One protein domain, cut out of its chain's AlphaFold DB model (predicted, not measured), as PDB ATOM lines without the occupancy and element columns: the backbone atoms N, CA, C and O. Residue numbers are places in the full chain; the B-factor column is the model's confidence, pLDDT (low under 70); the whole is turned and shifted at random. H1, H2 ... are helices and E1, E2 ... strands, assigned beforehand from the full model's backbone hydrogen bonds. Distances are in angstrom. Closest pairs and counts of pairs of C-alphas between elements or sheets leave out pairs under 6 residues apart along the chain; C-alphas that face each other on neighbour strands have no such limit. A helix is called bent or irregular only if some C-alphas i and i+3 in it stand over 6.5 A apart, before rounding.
ATOM      1  N   ALA A  48      32.045  47.145  36.761       86.75
ATOM      2  CA  ALA A  48      31.502  45.796  36.536       86.75
ATOM      3  C   ALA A  48      32.542  44.770  36.033       86.75
ATOM      4  O   ALA A  48      32.510  43.615  36.451       86.75
ATOM      5  N   GLU A  49      33.482  45.185  35.177       90.00
ATOM      6  CA  GLU A  49      34.575  44.317  34.709       90.00
ATOM      7  C   GLU A  49      35.506  43.901  35.847       90.00
ATOM      8  O   GLU A  49      35.796  42.719  35.994       90.00
ATOM      9  N   GLN A  50      35.899  44.842  36.706       91.19
ATOM     10  CA  GLN A  50      36.752  44.565  37.861       91.19
ATOM     11  C   GLN A  50      36.068  43.622  38.858       91.19
ATOM     12  O   GLN A  50      36.714  42.717  39.387       91.19
ATOM     13  N   ILE A  51      34.766  43.808  39.098       92.19
ATOM     14  CA  ILE A  51      33.980  42.921  39.968       92.19
ATOM     15  C   ILE A  51      33.941  41.510  39.378       92.19
ATOM     16  O   ILE A  51      34.215  40.546  40.087       92.19
ATOM     17  N   ALA A  52      33.669  41.385  38.076       92.94
ATOM     18  CA  ALA A  52      33.650  40.094  37.399       92.94
ATOM     19  C   ALA A  52      35.025  39.404  37.436       92.94
ATOM     20  O   ALA A  52      35.102  38.211  37.720       92.94
ATOM     21  N   THR A  53      36.116  40.148  37.227       93.19
ATOM     22  CA  THR A  53      37.478  39.600  37.316       93.19
ATOM     23  C   THR A  53      37.771  39.128  38.733       93.19
ATOM     24  O   THR A  53      38.229  38.006  38.911       93.19
ATOM     25  N   SER A  54      37.443  39.942  39.739       94.56
ATOM     26  CA  SER A  54      37.645  39.591  41.150       94.56
ATOM     27  C   SER A  54      36.864  38.334  41.532       94.56
ATOM     28  O   SER A  54      37.397  37.461  42.210       94.56
ATOM     29  N   PHE A  55      35.632  38.201  41.035       94.88
ATOM     30  CA  PHE A  55      34.796  37.025  41.251       94.88
ATOM     31  C   PHE A  55      35.407  35.761  40.640       94.88
ATOM     32  O   PHE A  55      35.563  34.764  41.343       94.88
ATOM     33  N   ILE A  56      35.811  35.801  39.364       93.25
ATOM     34  CA  ILE A  56      36.456  34.646  38.724       93.25
ATOM     35  C   ILE A  56      37.772  34.304  39.429       93.25
ATOM     36  O   ILE A  56      38.005  33.134  39.708       93.25
ATOM     37  N   THR A  57      38.594  35.296  39.785       93.06
ATOM     38  CA  THR A  57      39.844  35.072  40.528       93.06
ATOM     39  C   THR A  57      39.601  34.413  41.885       93.06
ATOM     40  O   THR A  57      40.319  33.478  42.243       93.06
ATOM     41  N   ALA A  58      38.595  34.865  42.638       94.94
ATOM     42  CA  ALA A  58      38.235  34.262  43.918       94.94
ATOM     43  C   ALA A  58      37.810  32.798  43.739       94.94
ATOM     44  O   ALA A  58      38.322  31.921  44.430       94.94
ATOM     45  N   ILE A  59      36.964  32.517  42.746       93.25
ATOM     46  CA  ILE A  59      36.519  31.158  42.423       93.25
ATOM     47  C   ILE A  59      37.679  30.251  41.999       93.25
ATOM     48  O   ILE A  59      37.787  29.130  42.490       93.25
ATOM     49  N   THR A  60      38.569  30.713  41.116       89.88
ATOM     50  CA  THR A  60      39.709  29.902  40.649       89.88
ATOM     51  C   THR A  60      40.717  29.599  41.751       89.88
ATOM     52  O   THR A  60      41.437  28.612  41.655       89.88
ATOM     53  N   ASN A  61      40.759  30.438  42.787       92.00
ATOM     54  CA  ASN A  61      41.605  30.257  43.964       92.00
ATOM     55  C   ASN A  61      40.865  29.571  45.126       92.00
ATOM     56  O   ASN A  61      41.385  29.563  46.237       92.00
ATOM     57  N   GLU A  62      39.653  29.053  44.895       92.19
ATOM     58  CA  GLU A  62      38.811  28.394  45.908       92.19
ATOM     59  C   GLU A  62      38.495  29.279  47.131       92.19
ATOM     60  O   GLU A  62      38.142  28.803  48.209       92.19
ATOM     61  N   LYS A  63      38.571  30.602  46.955       95.69
ATOM     62  CA  LYS A  63      38.231  31.616  47.957       95.69
ATOM     63  C   LYS A  63      36.727  31.877  47.934       95.69
ATOM     64  O   LYS A  63      36.259  32.931  47.497       95.69
ATOM     65  N   TRP A  64      35.954  30.883  48.362       94.56
ATOM     66  CA  TRP A  64      34.492  30.894  48.248       94.56
ATOM     67  C   TRP A  64      33.823  32.006  49.061       94.56
ATOM     68  O   TRP A  64      32.827  32.554  48.595       94.56
ATOM     69  N   ASP A  65      34.385  32.389  50.211       94.81
ATOM     70  CA  ASP A  65      33.885  33.513  51.018       94.81
ATOM     71  C   ASP A  65      33.976  34.840  50.245       94.81
ATOM     72  O   ASP A  65      33.014  35.609  50.180       94.81
ATOM     73  N   GLU A  66      35.120  35.086  49.592       95.06
ATOM     74  CA  GLU A  66      35.366  36.287  48.783       95.06
ATOM     75  C   GLU A  66      34.448  36.320  47.552       95.06
ATOM     76  O   GLU A  66      33.859  37.355  47.237       95.06
ATOM     77  N   ALA A  67      34.268  35.178  46.879       94.31
ATOM     78  CA  ALA A  67      33.361  35.062  45.740       94.31
ATOM     79  C   ALA A  67      31.895  35.294  46.147       94.31
ATOM     80  O   ALA A  67      31.162  36.002  45.453       94.31
ATOM     81  N   TYR A  68      31.472  34.733  47.282       95.44
ATOM     82  CA  TYR A  68      30.117  34.890  47.803       95.44
ATOM     83  C   TYR A  68      29.827  36.335  48.224       95.44
ATOM     84  O   TYR A  68      28.746  36.856  47.944       95.44
ATOM     85  N   ALA A  69      30.800  37.025  48.827       94.81
ATOM     86  CA  ALA A  69      30.664  38.422  49.235       94.81
ATOM     87  C   ALA A  69      30.346  39.365  48.061       94.81
ATOM     88  O   ALA A  69      29.585  40.318  48.243       94.81
ATOM     89  N   LEU A  70      30.868  39.067  46.864       93.56
ATOM     90  CA  LEU A  70      30.656  39.844  45.635       93.56
ATOM     91  C   LEU A  70      29.259  39.669  45.016       93.56
ATOM     92  O   LEU A  70      28.906  40.398  44.085       93.56
ATOM     93  N   LEU A  71      28.459  38.719  45.502       92.19
ATOM     94  CA  LEU A  71      27.090  38.529  45.034       92.19
ATOM     95  C   LEU A  71      26.162  39.620  45.568       92.19
ATOM     96  O   LEU A  71      26.378  40.189  46.637       92.19
ATOM     97  N   ASN A  72      25.084  39.886  44.832       90.75
ATOM     98  CA  ASN A  72      24.051  40.797  45.312       90.75
ATOM     99  C   ASN A  72      23.224  40.157  46.442       90.75
ATOM    100  O   ASN A  72      23.051  38.938  46.496       90.75
ATOM    101  N   GLU A  73      22.661  40.999  47.306       91.19
ATOM    102  CA  GLU A  73      21.904  40.562  48.486       91.19
ATOM    103  C   GLU A  73      20.662  39.733  48.145       91.19
ATOM    104  O   GLU A  73      20.293  38.834  48.897       91.19
ATOM    105  N   ASN A  74      20.024  39.979  46.998       90.44
ATOM    106  CA  ASN A  74      18.868  39.187  46.585       90.44
ATOM    107  C   ASN A  74      19.263  37.750  46.238       90.44
ATOM    108  O   ASN A  74      18.573  36.823  46.643       90.44
ATOM    109  N   LEU A  75      20.393  37.544  45.563       89.00
ATOM    110  CA  LEU A  75      20.889  36.207  45.260       89.00
ATOM    111  C   LEU A  75      21.339  35.474  46.532       89.00
ATOM    112  O   LEU A  75      21.059  34.287  46.673       89.00
ATOM    113  N   LYS A  76      21.957  36.182  47.486       92.81
ATOM    114  CA  LYS A  76      22.366  35.611  48.783       92.81
ATOM    115  C   LYS A  76      21.188  35.072  49.607       92.81
ATOM    116  O   LYS A  76      21.356  34.098  50.329       92.81
ATOM    117  N   LYS A  77      19.981  35.634  49.465       94.31
ATOM    118  CA  LYS A  77      18.761  35.113  50.124       94.31
ATOM    119  C   LYS A  77      18.336  33.729  49.627       94.31
ATOM    120  O   LYS A  77      17.615  33.033  50.333       94.31
ATOM    121  N   HIS A  78      18.737  33.357  48.414       92.81
ATOM    122  CA  HIS A  78      18.305  32.127  47.748       92.81
ATOM    123  C   HIS A  78      19.437  31.126  47.530       92.81
ATOM    124  O   HIS A  78      19.203  30.061  46.968       92.81
ATOM    125  N   MET A  79      20.659  31.478  47.926       92.06
ATOM    126  CA  MET A  79      21.834  30.653  47.716       92.06
ATOM    127  C   MET A  79      22.817  30.858  48.860       92.06
ATOM    128  O   MET A  79      23.198  31.982  49.194       92.06
ATOM    129  N   THR A  80      23.266  29.752  49.426       94.12
ATOM    130  CA  THR A  80      24.349  29.675  50.397       94.12
ATOM    131  C   THR A  80      25.707  29.618  49.700       94.12
ATOM    132  O   THR A  80      25.833  29.303  48.515       94.12
ATOM    133  N   GLN A  81      26.770  29.882  50.450       91.50
ATOM    134  CA  GLN A  81      28.134  29.756  49.940       91.50
ATOM    135  C   GLN A  81      28.489  28.323  49.510       91.50
ATOM    136  O   GLN A  81      29.217  28.137  48.537       91.50
ATOM    137  N   GLN A  82      27.972  27.307  50.209       92.31
ATOM    138  CA  GLN A  82      28.189  25.907  49.833       92.31
ATOM    139  C   GLN A  82      27.510  25.573  48.500       92.31
ATOM    140  O   GLN A  82      28.080  24.874  47.666       92.31
ATOM    141  N   GLU A  83      26.319  26.119  48.256       94.12
ATOM    142  CA  GLU A  83      25.639  25.950  46.973       94.12
ATOM    143  C   GLU A  83      26.390  26.649  45.838       94.12
ATOM    144  O   GLU A  83      26.470  26.096  44.745       94.12
ATOM    145  N   LEU A  84      27.007  27.812  46.088       93.81
ATOM    146  CA  LEU A  84      27.831  28.495  45.087       93.81
ATOM    147  C   LEU A  84      28.969  27.599  44.575       93.81
ATOM    148  O   LEU A  84      29.160  27.493  43.360       93.81
ATOM    149  N   SER A  85      29.710  26.947  45.477       92.94
ATOM    150  CA  SER A  85      30.821  26.073  45.080       92.94
ATOM    151  C   SER A  85      30.325  24.836  44.330       92.94
ATOM    152  O   SER A  85      30.876  24.496  43.280       92.94
ATOM    153  N   TYR A  86      29.233  24.220  44.793       93.25
ATOM    154  CA  TYR A  86      28.616  23.074  44.127       93.25
ATOM    155  C   TYR A  86      28.113  23.422  42.718       93.25
ATOM    156  O   TYR A  86      28.419  22.721  41.753       93.25
ATOM    157  N   ILE A  87      27.391  24.538  42.572       92.06
ATOM    158  CA  ILE A  87      26.871  25.017  41.286       92.06
ATOM    159  C   ILE A  87      28.017  25.302  40.320       92.06
ATOM    160  O   ILE A  87      27.931  24.943  39.142       92.06
ATOM    161  N   TRP A  88      29.086  25.941  40.802       90.62
ATOM    162  CA  TRP A  88      30.261  26.204  39.985       90.62
ATOM    163  C   TRP A  88      30.886  24.902  39.483       90.62
ATOM    164  O   TRP A  88      30.990  24.712  38.273       90.62
ATOM    165  N   GLN A  89      31.212  23.975  40.387       89.19
ATOM    166  CA  GLN A  89      31.812  22.686  40.036       89.19
ATOM    167  C   GLN A  89      30.945  21.895  39.054       89.19
ATOM    168  O   GLN A  89      31.458  21.377  38.062       89.19
ATOM    169  N   ALA A  90      29.628  21.852  39.273       90.00
ATOM    170  CA  ALA A  90      28.697  21.189  38.367       90.00
ATOM    171  C   ALA A  90      28.759  21.791  36.953       90.00
ATOM    172  O   ALA A  90      28.824  21.052  35.970       90.00
ATOM    173  N   LYS A  91      28.805  23.125  36.842       88.62
ATOM    174  CA  LYS A  91      28.867  23.835  35.555       88.62
ATOM    175  C   LYS A  91      30.231  23.748  34.875       88.62
ATOM    176  O   LYS A  91      30.278  23.786  33.648       88.62
ATOM    177  N   THR A  92      31.323  23.646  35.632       87.25
ATOM    178  CA  THR A  92      32.682  23.683  35.072       87.25
ATOM    179  C   THR A  92      33.356  22.324  34.938       87.25
ATOM    180  O   THR A  92      34.381  22.235  34.269       87.25
ATOM    181  N   SER A  93      32.789  21.265  35.524       85.75
ATOM    182  CA  SER A  93      33.362  19.908  35.553       85.75
ATOM    183  C   SER A  93      33.846  19.400  34.189       85.75
ATOM    184  O   SER A  93      34.916  18.804  34.096       85.75
ATOM    185  N   VAL A  94      33.104  19.690  33.119       85.19
ATOM    186  CA  VAL A  94      33.407  19.227  31.753       85.19
ATOM    187  C   VAL A  94      34.521  20.014  31.054       85.19
ATOM    188  O   VAL A  94      35.073  19.541  30.063       85.19
ATOM    189  N   PHE A  95      34.860  21.207  31.547       81.81
ATOM    190  CA  PHE A  95      35.813  22.117  30.897       81.81
ATOM    191  C   PHE A  95      37.232  22.026  31.477       81.81
ATOM    192  O   PHE A  95      38.162  22.605  30.916       81.81
ATOM    193  N   GLY A  96      37.405  21.289  32.577       80.50
ATOM    194  CA  GLY A  96      38.682  21.174  33.271       80.50
ATOM    195  C   GLY A  96      39.132  22.495  33.899       80.50
ATOM    196  O   GLY A  96      38.316  23.315  34.323       80.50
ATOM    197  N   LYS A  97      40.450  22.693  34.014       82.69
ATOM    198  CA  LYS A  97      41.002  23.908  34.630       82.69
ATOM    199  C   LYS A  97      40.894  25.095  33.674       82.69
ATOM    200  O   LYS A  97      41.181  24.974  32.484       82.69
ATOM    201  N   ILE A  98      40.530  26.251  34.225       85.25
ATOM    202  CA  ILE A  98      40.522  27.522  33.498       85.25
ATOM    203  C   ILE A  98      41.967  27.912  33.170       85.25
ATOM    204  O   ILE A  98      42.803  28.023  34.067       85.25
ATOM    205  N   GLY A  99      42.255  28.086  31.880       84.44
ATOM    206  CA  GLY A  99      43.543  28.537  31.363       84.44
ATOM    207  C   GLY A  99      43.639  30.059  31.263       84.44
ATOM    208  O   GLY A  99      43.020  30.806  32.025       84.44
ATOM    209  N   LYS A 100      44.432  30.550  30.309       87.38
ATOM    210  CA  LYS A 100      44.641  31.990  30.124       87.38
ATOM    211  C   LYS A 100      43.358  32.675  29.643       87.38
ATOM    212  O   LYS A 100      42.635  32.144  28.803       87.38
ATOM    213  N   GLN A 101      43.096  33.885  30.138       89.94
ATOM    214  CA  GLN A 101      42.026  34.727  29.604       89.94
ATOM    215  C   GLN A 101      42.371  35.186  28.180       89.94
ATOM    216  O   GLN A 101      43.425  35.778  27.944       89.94
ATOM    217  N   VAL A 102      41.461  34.936  27.242       91.62
ATOM    218  CA  VAL A 102      41.591  35.262  25.815       91.62
ATOM    219  C   VAL A 102      40.916  36.588  25.494       91.62
ATOM    220  O   VAL A 102      41.446  37.392  24.731       91.62
ATOM    221  N   SER A 103      39.733  36.836  26.059       92.69
ATOM    222  CA  SER A 103      38.990  38.066  25.795       92.69
ATOM    223  C   SER A 103      38.024  38.420  26.919       92.69
ATOM    224  O   SER A 103      37.642  37.581  27.734       92.69
ATOM    225  N   VAL A 104      37.640  39.696  26.954       92.62
ATOM    226  CA  VAL A 104      36.575  40.230  27.802       92.62
ATOM    227  C   VAL A 104      35.714  41.174  26.971       92.62
ATOM    228  O   VAL A 104      36.233  41.961  26.181       92.62
ATOM    229  N   LYS A 105      34.391  41.081  27.113       92.44
ATOM    230  CA  LYS A 105      33.445  42.004  26.477       92.44
ATOM    231  C   LYS A 105      32.296  42.353  27.413       92.44
ATOM    232  O   LYS A 105      31.762  41.493  28.113       92.44
ATOM    233  N   LYS A 106      31.872  43.613  27.371       89.38
ATOM    234  CA  LYS A 106      30.716  44.127  28.108       89.38
ATOM    235  C   LYS A 106      29.476  44.097  27.215       89.38
ATOM    236  O   LYS A 106      29.462  44.714  26.155       89.38
ATOM    237  N   VAL A 107      28.427  43.406  27.652       89.12
ATOM    238  CA  VAL A 107      27.144  43.281  26.945       89.12
ATOM    239  C   VAL A 107      26.043  43.837  27.838       89.12
ATOM    240  O   VAL A 107      25.839  43.344  28.941       89.12
ATOM    241  N   ARG A 108      25.322  44.863  27.385       85.19
ATOM    242  CA  ARG A 108      24.214  45.459  28.148       85.19
ATOM    243  C   ARG A 108      22.878  45.050  27.541       85.19
ATOM    244  O   ARG A 108      22.741  45.053  26.323       85.19
ATOM    245  N   ASN A 109      21.912  44.725  28.388       81.50
ATOM    246  CA  ASN A 109      20.504  44.623  28.019       81.50
ATOM    247  C   ASN A 109      19.687  45.625  28.862       81.50
ATOM    248  O   ASN A 109      20.264  46.424  29.601       81.50
ATOM    249  N   ALA A 110      18.358  45.607  28.730       77.06
ATOM    250  CA  ALA A 110      17.482  46.569  29.401       77.06
ATOM    251  C   ALA A 110      17.570  46.541  30.943       77.06
ATOM    252  O   ALA A 110      17.216  47.529  31.576       77.06
ATOM    253  N   VAL A 111      18.045  45.439  31.541       79.25
ATOM    254  CA  VAL A 111      17.974  45.197  32.996       79.25
ATOM    255  C   VAL A 111      19.338  44.847  33.614       79.25
ATOM    256  O   VAL A 111      19.554  44.993  34.813       79.25
ATOM    257  N   HIS A 112      20.302  44.410  32.804       82.12
ATOM    258  CA  HIS A 112      21.581  43.862  33.237       82.12
ATOM    259  C   HIS A 112      22.740  44.353  32.372       82.12
ATOM    260  O   HIS A 112      22.651  44.525  31.154       82.12
ATOM    261  N   THR A 113      23.891  44.505  33.019       87.38
ATOM    262  CA  THR A 113      25.188  44.613  32.354       87.38
ATOM    263  C   THR A 113      25.958  43.333  32.618       87.38
ATOM    264  O   THR A 113      26.300  43.039  33.758       87.38
ATOM    265  N   ASN A 114      26.243  42.597  31.554       89.69
ATOM    266  CA  ASN A 114      26.945  41.327  31.586       89.69
ATOM    267  C   ASN A 114      28.394  41.531  31.157       89.69
ATOM    268  O   ASN A 114      28.667  42.226  30.175       89.69
ATOM    269  N   ILE A 115      29.316  40.888  31.864       92.25
ATOM    270  CA  ILE A 115      30.709  40.776  31.445       92.25
ATOM    271  C   ILE A 115      30.918  39.347  30.966       92.25
ATOM    272  O   ILE A 115      30.723  38.400  31.721       92.25
ATOM    273  N   VAL A 116      31.270  39.189  29.694       93.06
ATOM    274  CA  VAL A 116      31.556  37.887  29.093       93.06
ATOM    275  C   VAL A 116      33.065  37.750  28.986       93.06
ATOM    276  O   VAL A 116      33.708  38.564  28.324       93.06
ATOM    277  N   MET A 117      33.609  36.727  29.637       92.06
ATOM    278  CA  MET A 117      35.034  36.409  29.640       92.06
ATOM    279  C   MET A 117      35.256  35.069  28.950       92.06
ATOM    280  O   MET A 117      34.548  34.101  29.228       92.06
ATOM    281  N   THR A 118      36.238  35.021  28.058       92.12
ATOM    282  CA  THR A 118      36.645  33.793  27.373       92.12
ATOM    283  C   THR A 118      37.998  33.364  27.902       92.12
ATOM    284  O   THR A 118      38.915  34.183  27.982       92.12
ATOM    285  N   TYR A 119      38.130  32.079  28.208       89.88
ATOM    286  CA  TYR A 119      39.365  31.464  28.676       89.88
ATOM    287  C   TYR A 119      39.749  30.296  27.776       89.88
ATOM    288  O   TYR A 119      38.891  29.666  27.156       89.88
ATOM    289  N   GLU A 120      41.041  29.996  27.725       87.44
ATOM    290  CA  GLU A 120      41.534  28.734  27.189       87.44
ATOM    291  C   GLU A 120      41.040  27.583  28.078       87.44
ATOM    292  O   GLU A 120      41.110  27.658  29.307       87.44
ATOM    293  N   GLY A 121      40.512  26.525  27.463       78.31
ATOM    294  CA  GLY A 121      40.089  25.326  28.181       78.31
ATOM    295  C   GLY A 121      41.266  24.381  28.396       78.31
ATOM    296  O   GLY A 121      41.906  23.961  27.432       78.31
ATOM    297  N   GLY A 122      41.527  24.001  29.644       64.38
ATOM    298  CA  GLY A 122      42.383  22.866  29.966       64.38
ATOM    299  C   GLY A 122      41.567  21.582  29.914       64.38
ATOM    300  O   GLY A 122      41.260  21.029  30.968       64.38
ATOM    301  N   PHE A 123      41.181  21.134  28.713       59.25
ATOM    302  CA  PHE A 123      40.489  19.852  28.557       59.25
ATOM    303  C   PHE A 123      41.288  18.760  29.277       59.25
ATOM    304  O   PHE A 123      42.508  18.683  29.086       59.25
TER     305      PHE A 123
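What this domain is: This is residues 48 to 123 of the 127 residues of an uncharacterized protein of Bacillus sp. PK3_68 (UniProt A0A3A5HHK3). A long hairpin, E1 and E2, and helix H4 meet at a corner like a V; H1 packs on the hairpin, and short H2 folds back from H1 to residues 81 to 85 of H4. The 76 printed residues run H1 H2 H3 H4 E1 E2, mixed helices and antiparallel strands, compact with a radius of gyration of the C-alphas of 13.0 A, spanning 34 by 30 by 18 A.

Where its parts are: H1, residues 48 to 60, begins at C-alpha 48 (31.502, 45.796, 36.536) and measures 18.4 A. H2 is 64 to 69, H3 73 to 76. H4, 81 to 95, measures 21.9 A and is irregular: C-alphas 91 and 94 are 7.5 A apart. E1, 97 to 108, 28.1 A, bends by 85 degrees at residue 100. E2, 113 to 122, 27.8 A, ends at C-alpha 122 (42.383, 22.866, 29.966).

How they stand to each other: H1, with residues 54 to 59 alone, touches H2 in a helical hairpin, at a shallow tilt of 23 degrees; closest C-alphas, Phe 55 and Ala 67, 5.1 A. H2 touches H4 at a steep 63 degrees; closest C-alphas, Tyr 68 and Gln 81, 5.9 A. In E1 and E2, N 105 and O 116 are 2.9 A apart, within hydrogen-bond range. Every O i to N i+4 pair is within range in H1 and H2, 9 of 11 in H4; H3 is too short for one.

The domain as a whole: C-alphas 110 and 123, the farthest apart, are 35.3 A apart. The printed part has no cut, its links are tight, and pLDDT is under 70 at residues 122 to 123.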